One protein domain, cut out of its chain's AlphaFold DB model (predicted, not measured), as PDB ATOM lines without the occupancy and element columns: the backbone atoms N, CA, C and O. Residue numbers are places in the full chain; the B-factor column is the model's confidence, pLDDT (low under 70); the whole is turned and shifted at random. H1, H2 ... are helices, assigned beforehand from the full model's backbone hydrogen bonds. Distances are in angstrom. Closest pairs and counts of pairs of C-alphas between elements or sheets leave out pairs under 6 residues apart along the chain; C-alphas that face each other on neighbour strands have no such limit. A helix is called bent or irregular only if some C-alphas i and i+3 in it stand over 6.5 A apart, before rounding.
ATOM      1  N   PRO A  85       0.524  73.775  32.244       97.75
ATOM      2  CA  PRO A  85       0.397  72.823  33.354       97.75
ATOM      3  C   PRO A  85       1.681  72.012  33.597       97.75
ATOM      4  O   PRO A  85       2.095  71.810  34.734       97.75
ATOM      5  N   ASN A  86       2.359  71.582  32.525       97.06
ATOM      6  CA  ASN A  86       3.620  70.841  32.627       97.06
ATOM      7  C   ASN A  86       4.770  71.734  33.115       97.06
ATOM      8  O   ASN A  86       5.647  71.272  33.841       97.06
ATOM      9  N   ALA A  87       4.770  73.006  32.708       97.88
ATOM     10  CA  ALA A  87       5.736  73.995  33.161       97.88
ATOM     11  C   ALA A  87       5.546  74.328  34.643       97.88
ATOM     12  O   ALA A  87       6.513  74.292  35.398       97.88
ATOM     13  N   TYR A  88       4.301  74.559  35.069       98.31
ATOM     14  CA  TYR A  88       3.958  74.760  36.471       98.31
ATOM     15  C   TYR A  88       4.373  73.562  37.328       98.31
ATOM     16  O   TYR A  88       5.139  73.747  38.263       98.31
ATOM     17  N   ASN A  89       3.971  72.338  36.969       97.75
ATOM     18  CA  ASN A  89       4.296  71.142  37.754       97.75
ATOM     19  C   ASN A  89       5.813  70.884  37.849       97.75
ATOM     20  O   ASN A  89       6.297  70.489  38.906       97.75
ATOM     21  N   HIS A  90       6.581  71.142  36.780       97.31
ATOM     22  CA  HIS A  90       8.046  71.056  36.837       97.31
ATOM     23  C   HIS A  90       8.642  72.116  37.772       97.31
ATOM     24  O   HIS A  90       9.474  71.793  38.614       97.31
ATOM     25  N   CYS A  91       8.221  73.378  37.644       97.69
ATOM     26  CA  CYS A  91       8.712  74.455  38.498       97.69
ATOM     27  C   CYS A  91       8.275  74.286  39.964       97.69
ATOM     28  O   CYS A  91       9.047  74.626  40.852       97.69
ATOM     29  N   LEU A  92       7.092  73.724  40.227       97.81
ATOM     30  CA  LEU A  92       6.597  73.420  41.572       97.81
ATOM     31  C   LEU A  92       7.482  72.379  42.264       97.81
ATOM     32  O   LEU A  92       8.058  72.689  43.302       97.81
ATOM     33  N   ALA A  93       7.694  71.217  41.639       97.50
ATOM     34  CA  ALA A  93       8.569  70.176  42.184       97.50
ATOM     35  C   ALA A  93       9.987  70.709  42.470       97.50
ATOM     36  O   ALA A  93      10.550  70.459  43.529       97.50
ATOM     37  N   ARG A  94      10.539  71.544  41.577       97.38
ATOM     38  CA  ARG A  94      11.857  72.183  41.763       97.38
ATOM     39  C   ARG A  94      11.946  73.112  42.975       97.38
ATOM     40  O   ARG A  94      13.040  73.249  43.534       97.38
ATOM     41  N   VAL A  95      10.836  73.750  43.347       97.25
ATOM     42  CA  VAL A  95      10.705  74.623  44.525       97.25
ATOM     43  C   VAL A  95      10.469  73.797  45.793       97.25
ATOM     44  O   VAL A  95      11.063  74.098  46.824       97.25
ATOM     45  N   GLU A  96       9.669  72.733  45.721       97.19
ATOM     46  CA  GLU A  96       9.424  71.804  46.835       97.19
ATOM     47  C   GLU A  96      10.694  71.020  47.220       97.19
ATOM     48  O   GLU A  96      11.034  70.946  48.402       97.19
ATOM     49  N   ASP A  97      11.472  70.571  46.227       97.06
ATOM     50  CA  ASP A  97      12.818  69.991  46.375       97.06
ATOM     51  C   ASP A  97      13.863  70.992  46.922       97.06
ATOM     52  O   ASP A  97      15.018  70.622  47.148       97.06
ATOM     53  N   LYS A  98      13.514  72.284  47.058       96.81
ATOM     54  CA  LYS A  98      14.421  73.409  47.382       96.81
ATOM     55  C   LYS A  98      15.614  73.556  46.431       96.81
ATOM     56  O   LYS A  98      16.583  74.260  46.716       96.81
ATOM     57  N   SER A  99      15.542  72.928  45.256       95.19
ATOM     58  CA  SER A  99      16.654  72.830  44.301       95.19
ATOM     59  C   SER A  99      17.062  74.170  43.671       95.19
ATOM     60  O   SER A  99      18.119  74.255  43.044       95.19
ATOM     61  N   TRP A 100      16.246  75.214  43.858       96.69
ATOM     62  CA  TRP A 100      16.473  76.580  43.382       96.69
ATOM     63  C   TRP A 100      16.649  77.625  44.496       96.69
ATOM     64  O   TRP A 100      16.909  78.779  44.173       96.69
ATOM     65  N   ASP A 101      16.587  77.259  45.785       94.44
ATOM     66  CA  ASP A 101      16.665  78.226  46.903       94.44
ATOM     67  C   ASP A 101      17.987  79.031  46.927       94.44
ATOM     68  O   ASP A 101      18.036  80.128  47.479       94.44
ATOM     69  N   ASN A 102      19.043  78.512  46.288       94.88
ATOM     70  CA  ASN A 102      20.358  79.153  46.160       94.88
ATOM     71  C   ASN A 102      20.628  79.788  44.773       94.88
ATOM     72  O   ASN A 102      21.731  80.283  44.549       94.88
ATOM     73  N   ASP A 103      19.682  79.750  43.823       95.25
ATOM     74  CA  ASP A 103      19.868  80.294  42.467       95.25
ATOM     75  C   ASP A 103      19.092  81.618  42.291       95.25
ATOM     76  O   ASP A 103      17.883  81.600  42.029       95.25
ATOM     77  N   PRO A 104      19.759  82.790  42.376       95.62
ATOM     78  CA  PRO A 104      19.085  84.079  42.232       95.62
ATOM     79  C   PRO A 104      18.475  84.280  40.835       95.62
ATOM     80  O   PRO A 104      17.549  85.074  40.693       95.62
ATOM     81  N   THR A 105      18.905  83.528  39.810       96.00
ATOM     82  CA  THR A 105      18.298  83.582  38.466       96.00
ATOM     83  C   THR A 105      16.913  82.927  38.400       96.00
ATOM     84  O   THR A 105      16.248  83.000  37.365       96.00
ATOM     85  N   LYS A 106      16.467  82.281  39.489       97.31
ATOM     86  CA  LYS A 106      15.148  81.643  39.623       97.31
ATOM     87  C   LYS A 106      14.205  82.382  40.567       97.31
ATOM     88  O   LYS A 106      13.062  81.951  40.692       97.31
ATOM     89  N   ALA A 107      14.625  83.488  41.190       97.06
ATOM     90  CA  ALA A 107      13.815  84.237  42.158       97.06
ATOM     91  C   ALA A 107      12.411  84.597  41.624       97.06
ATOM     92  O   ALA A 107      11.410  84.364  42.307       97.06
ATOM     93  N   ASP A 108      12.322  85.053  40.372       97.56
ATOM     94  CA  ASP A 108      11.051  85.359  39.705       97.56
ATOM     95  C   ASP A 108      10.176  84.105  39.546       97.56
ATOM     96  O   ASP A 108       8.987  84.114  39.860       97.56
ATOM     97  N   VAL A 109      10.774  82.988  39.119       97.81
ATOM     98  CA  VAL A 109      10.083  81.703  38.912       97.81
ATOM     99  C   VAL A 109       9.553  81.155  40.240       97.81
ATOM    100  O   VAL A 109       8.397  80.744  40.316       97.81
ATOM    101  N   ILE A 110      10.365  81.206  41.300       97.94
ATOM    102  CA  ILE A 110       9.983  80.825  42.668       97.94
ATOM    103  C   ILE A 110       8.803  81.686  43.149       97.94
ATOM    104  O   ILE A 110       7.867  81.170  43.760       97.94
ATOM    105  N   THR A 111       8.824  82.987  42.849       97.81
ATOM    106  CA  THR A 111       7.760  83.934  43.216       97.81
ATOM    107  C   THR A 111       6.458  83.633  42.467       97.81
ATOM    108  O   THR A 111       5.398  83.573  43.089       97.81
ATOM    109  N   VAL A 112       6.525  83.349  41.162       98.12
ATOM    110  CA  VAL A 112       5.364  82.956  40.342       98.12
ATOM    111  C   VAL A 112       4.761  81.627  40.803       98.12
ATOM    112  O   VAL A 112       3.541  81.525  40.924       98.12
ATOM    113  N   VAL A 113       5.584  80.620  41.119       98.00
ATOM    114  CA  VAL A 113       5.111  79.330  41.659       98.00
ATOM    115  C   VAL A 113       4.397  79.523  43.000       98.00
ATOM    116  O   VAL A 113       3.303  78.994  43.191       98.00
ATOM    117  N   LYS A 114       4.966  80.324  43.912       97.44
ATOM    118  CA  LYS A 114       4.346  80.624  45.213       97.44
ATOM    119  C   LYS A 114       3.028  81.393  45.055       97.44
ATOM    120  O   LYS A 114       2.051  81.046  45.715       97.44
ATOM    121  N   ALA A 115       2.958  82.356  44.133       97.75
ATOM    122  CA  ALA A 115       1.719  83.063  43.809       97.75
ATOM    123  C   ALA A 115       0.636  82.122  43.245       97.75
ATOM    124  O   ALA A 115      -0.509  82.177  43.689       97.75
ATOM    125  N   ALA A 116       0.991  81.213  42.329       97.75
ATOM    126  CA  ALA A 116       0.074  80.203  41.791       97.75
ATOM    127  C   ALA A 116      -0.497  79.291  42.890       97.75
ATOM    128  O   ALA A 116      -1.702  79.041  42.926       97.75
ATOM    129  N   ALA A 117       0.355  78.833  43.813       97.31
ATOM    130  CA  ALA A 117      -0.059  78.006  44.941       97.31
ATOM    131  C   ALA A 117      -1.057  78.751  45.848       97.31
ATOM    132  O   ALA A 117      -2.120  78.212  46.155       97.31
ATOM    133  N   SER A 118      -0.784  80.016  46.196       97.56
ATOM    134  CA  SER A 118      -1.714  80.863  46.964       97.56
ATOM    135  C   SER A 118      -3.026  81.166  46.230       97.56
ATOM    136  O   SER A 118      -4.059  81.340  46.871       97.56
ATOM    137  N   LEU A 119      -3.013  81.207  44.896       97.19
ATOM    138  CA  LEU A 119      -4.210  81.364  44.063       97.19
ATOM    139  C   LEU A 119      -4.993  80.049  43.872       97.19
ATOM    140  O   LEU A 119      -6.131  80.081  43.389       97.19
ATOM    141  N   GLY A 120      -4.431  78.904  44.269       96.75
ATOM    142  CA  GLY A 120      -5.041  77.580  44.133       96.75
ATOM    143  C   GLY A 120      -4.877  76.938  42.751       96.75
ATOM    144  O   GLY A 120      -5.693  76.096  42.388       96.75
ATOM    145  N   GLY A 121      -3.869  77.337  41.967       96.38
ATOM    146  CA  GLY A 121      -3.560  76.739  40.665       96.38
ATOM    147  C   GLY A 121      -2.937  77.710  39.660       96.38
ATOM    148  O   GLY A 121      -2.907  78.924  39.864       96.38
ATOM    149  N   TYR A 122      -2.459  77.168  38.537       96.94
ATOM    150  CA  TYR A 122      -1.859  77.953  37.452       96.94
ATOM    151  C   TYR A 122      -2.897  78.702  36.597       96.94
ATOM    152  O   TYR A 122      -2.543  79.687  35.955       96.94
ATOM    153  N   ASP A 123      -4.171  78.290  36.610       97.44
ATOM    154  CA  ASP A 123      -5.240  78.865  35.771       97.44
ATOM    155  C   ASP A 123      -5.531  80.349  36.059       97.44
ATOM    156  O   ASP A 123      -6.093  81.048  35.220       97.44
ATOM    157  N   LYS A 124      -5.139  80.840  37.243       97.56
ATOM    158  CA  LYS A 124      -5.307  82.240  37.672       97.56
ATOM    159  C   LYS A 124      -4.039  83.090  37.512       97.56
ATOM    160  O   LYS A 124      -4.050  84.260  37.889       97.56
ATOM    161  N   LEU A 125      -2.948  82.525  36.989       97.38
ATOM    162  CA  LEU A 125      -1.733  83.280  36.668       97.38
ATOM    163  C   LEU A 125      -1.956  84.184  35.453       97.38
ATOM    164  O   LEU A 125      -2.631  83.789  34.500       97.38
ATOM    165  N   THR A 126      -1.318  85.356  35.437       97.94
ATOM    166  CA  THR A 126      -1.321  86.233  34.255       97.94
ATOM    167  C   THR A 126      -0.624  85.543  33.069       97.94
ATOM    168  O   THR A 126       0.260  84.706  33.279       97.94
ATOM    169  N   PRO A 127      -0.954  85.877  31.806       97.81
ATOM    170  CA  PRO A 127      -0.295  85.270  30.644       97.81
ATOM    171  C   PRO A 127       1.231  85.475  30.645       97.81
ATOM    172  O   PRO A 127       1.967  84.601  30.196       97.81
ATOM    173  N   GLU A 128       1.723  86.574  31.222       97.81
ATOM    174  CA  GLU A 128       3.153  86.841  31.420       97.81
ATOM    175  C   GLU A 128       3.790  85.851  32.409       97.81
ATOM    176  O   GLU A 128       4.830  85.259  32.125       97.81
ATOM    177  N   GLN A 129       3.131  85.591  33.541       97.94
ATOM    178  CA  GLN A 129       3.567  84.596  34.526       97.94
ATOM    179  C   GLN A 129       3.567  83.176  33.935       97.94
ATOM    180  O   GLN A 129       4.507  82.404  34.145       97.94
ATOM    181  N   GLN A 130       2.559  82.838  33.128       98.12
ATOM    182  CA  GLN A 130       2.506  81.575  32.384       98.12
ATOM    183  C   GLN A 130       3.637  81.472  31.334       98.12
ATOM    184  O   GLN A 130       4.238  80.403  31.157       98.12
ATOM    185  N   ALA A 131       3.986  82.581  30.673       97.94
ATOM    186  CA  ALA A 131       5.106  82.659  29.736       97.94
ATOM    187  C   ALA A 131       6.469  82.500  30.436       97.94
ATOM    188  O   ALA A 131       7.338  81.802  29.911       97.94
ATOM    189  N   ILE A 132       6.648  83.052  31.643       97.94
ATOM    190  CA  ILE A 132       7.851  82.844  32.473       97.94
ATOM    191  C   ILE A 132       8.032  81.352  32.788       97.94
ATOM    192  O   ILE A 132       9.111  80.802  32.551       97.94
ATOM    193  N   LEU A 133       6.975  80.670  33.249       98.12
ATOM    194  CA  LEU A 133       7.024  79.234  33.552       98.12
ATOM    195  C   LEU A 133       7.373  78.398  32.312       98.12
ATOM    196  O   LEU A 133       8.284  77.569  32.359       98.12
ATOM    197  N   THR A 134       6.679  78.610  31.190       97.94
ATOM    198  CA  THR A 134       6.923  77.837  29.955       97.94
ATOM    199  C   THR A 134       8.301  78.119  29.353       97.94
ATOM    200  O   THR A 134       8.955  77.183  28.891       97.94
ATOM    201  N   THR A 135       8.799  79.356  29.453       97.50
ATOM    202  CA  THR A 135      10.170  79.730  29.065       97.50
ATOM    203  C   THR A 135      11.216  79.054  29.951       97.50
ATOM    204  O   THR A 135      12.227  78.580  29.435       97.50
ATOM    205  N   GLN A 136      10.995  78.961  31.267       97.44
ATOM    206  CA  GLN A 136      11.916  78.257  32.165       97.44
ATOM    207  C   GLN A 136      11.920  76.742  31.901       97.44
ATOM    208  O   GLN A 136      12.998  76.161  31.798       97.44
ATOM    209  N   LEU A 137      10.758  76.107  31.687       97.00
ATOM    210  CA  LEU A 137      10.714  74.696  31.273       97.00
ATOM    211  C   LEU A 137      11.396  74.476  29.910       97.00
ATOM    212  O   LEU A 137      12.020  73.435  29.713       97.00
ATOM    213  N   GLN A 138      11.299  75.424  28.971       96.25
ATOM    214  CA  GLN A 138      12.023  75.327  27.703       96.25
ATOM    215  C   GLN A 138      13.538  75.391  27.931       96.25
ATOM    216  O   GLN A 138      14.232  74.455  27.550       96.25
ATOM    217  N   LYS A 139      14.029  76.399  28.666       94.81
ATOM    218  CA  LYS A 139      15.449  76.529  29.039       94.81
ATOM    219  C   LYS A 139      15.995  75.277  29.731       94.81
ATOM    220  O   LYS A 139      17.097  74.850  29.410       94.81
ATOM    221  N   ASP A 140      15.230  74.656  30.629       93.75
ATOM    222  CA  ASP A 140      15.659  73.439  31.335       93.75
ATOM    223  C   ASP A 140      15.641  72.184  30.440       93.75
ATOM    224  O   ASP A 140      16.418  71.255  30.661       93.75
ATOM    225  N   ARG A 141      14.795  72.151  29.400       93.75
ATOM    226  CA  ARG A 141      14.830  71.117  28.349       93.75
ATOM    227  C   ARG A 141      16.015  71.318  27.410       93.75
ATOM    228  O   ARG A 141      16.731  70.359  27.147       93.75
ATOM    229  N   ASP A 142      16.259  72.548  26.968       90.19
ATOM    230  CA  ASP A 142      17.381  72.893  26.092       90.19
ATOM    231  C   ASP A 142      18.721  72.652  26.805       90.19
ATOM    232  O   ASP A 142      19.641  72.075  26.230       90.19
ATOM    233  N   ALA A 143      18.809  72.990  28.095       89.81
ATOM    234  CA  ALA A 143      19.958  72.691  28.947       89.81
ATOM    235  C   ALA A 143      20.109  71.193  29.271       89.81
ATOM    236  O   ALA A 143      21.208  70.764  29.617       89.81
ATOM    237  N   LYS A 144      19.051  70.378  29.141       88.12
ATOM    238  CA  LYS A 144      19.156  68.911  29.212       88.12
ATOM    239  C   LYS A 144      19.647  68.293  27.897       88.12
ATOM    240  O   LYS A 144      20.303  67.259  27.943       88.12
TER     241      LYS A 144
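AT A GLANCE: This is residues 85 to 144 of the 705 residues of an uncharacterized protein of Dentipellis sp. KUC8613 (UniProt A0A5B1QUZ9). Three helices crossed over one another make a small body: H2 and H3 run opposite ways at a steep angle, partly over each other, and H1 crosses both of them on one side, about perpendicular to each. The centres of the three helices make a triangle, and each helix touches the other two. The printed part has 60 residues, with three named helices in the order H1, H2, H3 and no named strand; the class is all helix. It is compact, with a radius of gyration of the C-alphas of 10.6 A, and its C-alphas span 28 by 21 by 16 A.

IN THESE COORDINATES: H1 is residues 85 to 96, 16.3 A from first to last C-alpha, and begins with C-alpha 85 at (0.397, 72.823, 33.354). H2 is residues 104 to 119, 23.5 A long, with C-alpha 104 at (19.085, 84.079, 42.232). It is irregular: C-alphas 105 and 108 are 7.6 A apart, and its line is a rough one. H3 is residues 127 to 144, with 18 residues the longest helix, and measures 25.5 A; its last C-alpha, of Lys 144, is at (19.156, 68.911, 29.212).

HOW THE PARTS SIT: H2 touches H1 with residues 109 to 113 alone; the closest C-alphas of the two helices are those of Leu 92 and Val 113, 6.1 A apart. Their lines stand at 71 degrees, only just about perpendicular. H1 touches H3 with residues 87 to 91 alone, and H3 touches H1 with residues 133 to 137 alone; the closest C-alphas are those of Ala 87 and Thr 134, 5.1 A apart. These two helices are about perpendicular, at 74 degrees. H2 touches H3 with residues 109 to 112 alone, and H3 touches H2 with residues 129 to 136 alone; the closest C-alphas are those of Val 112 and Gln 129, 6.3 A apart. H2 and H3 stand at a steep tilt of 49 degrees, opposite ways. In H1 and H3 every pair of O i and N i+4 is within hydrogen-bond range; in H2 10 of 12 are.

THE WHOLE: The two C-alphas farthest apart are those of Leu 119 and Lys 144, at 30.4 A, and the first and last printed C-alphas, of Pro 85 and Lys 144, are 19.6 A apart. The printed part has no cut. The links from H1 to H2 and from H2 to H3 are both short, with 7 residues each. The mean pLDDT of the printed part is 96.7, and no printed residue is under 70.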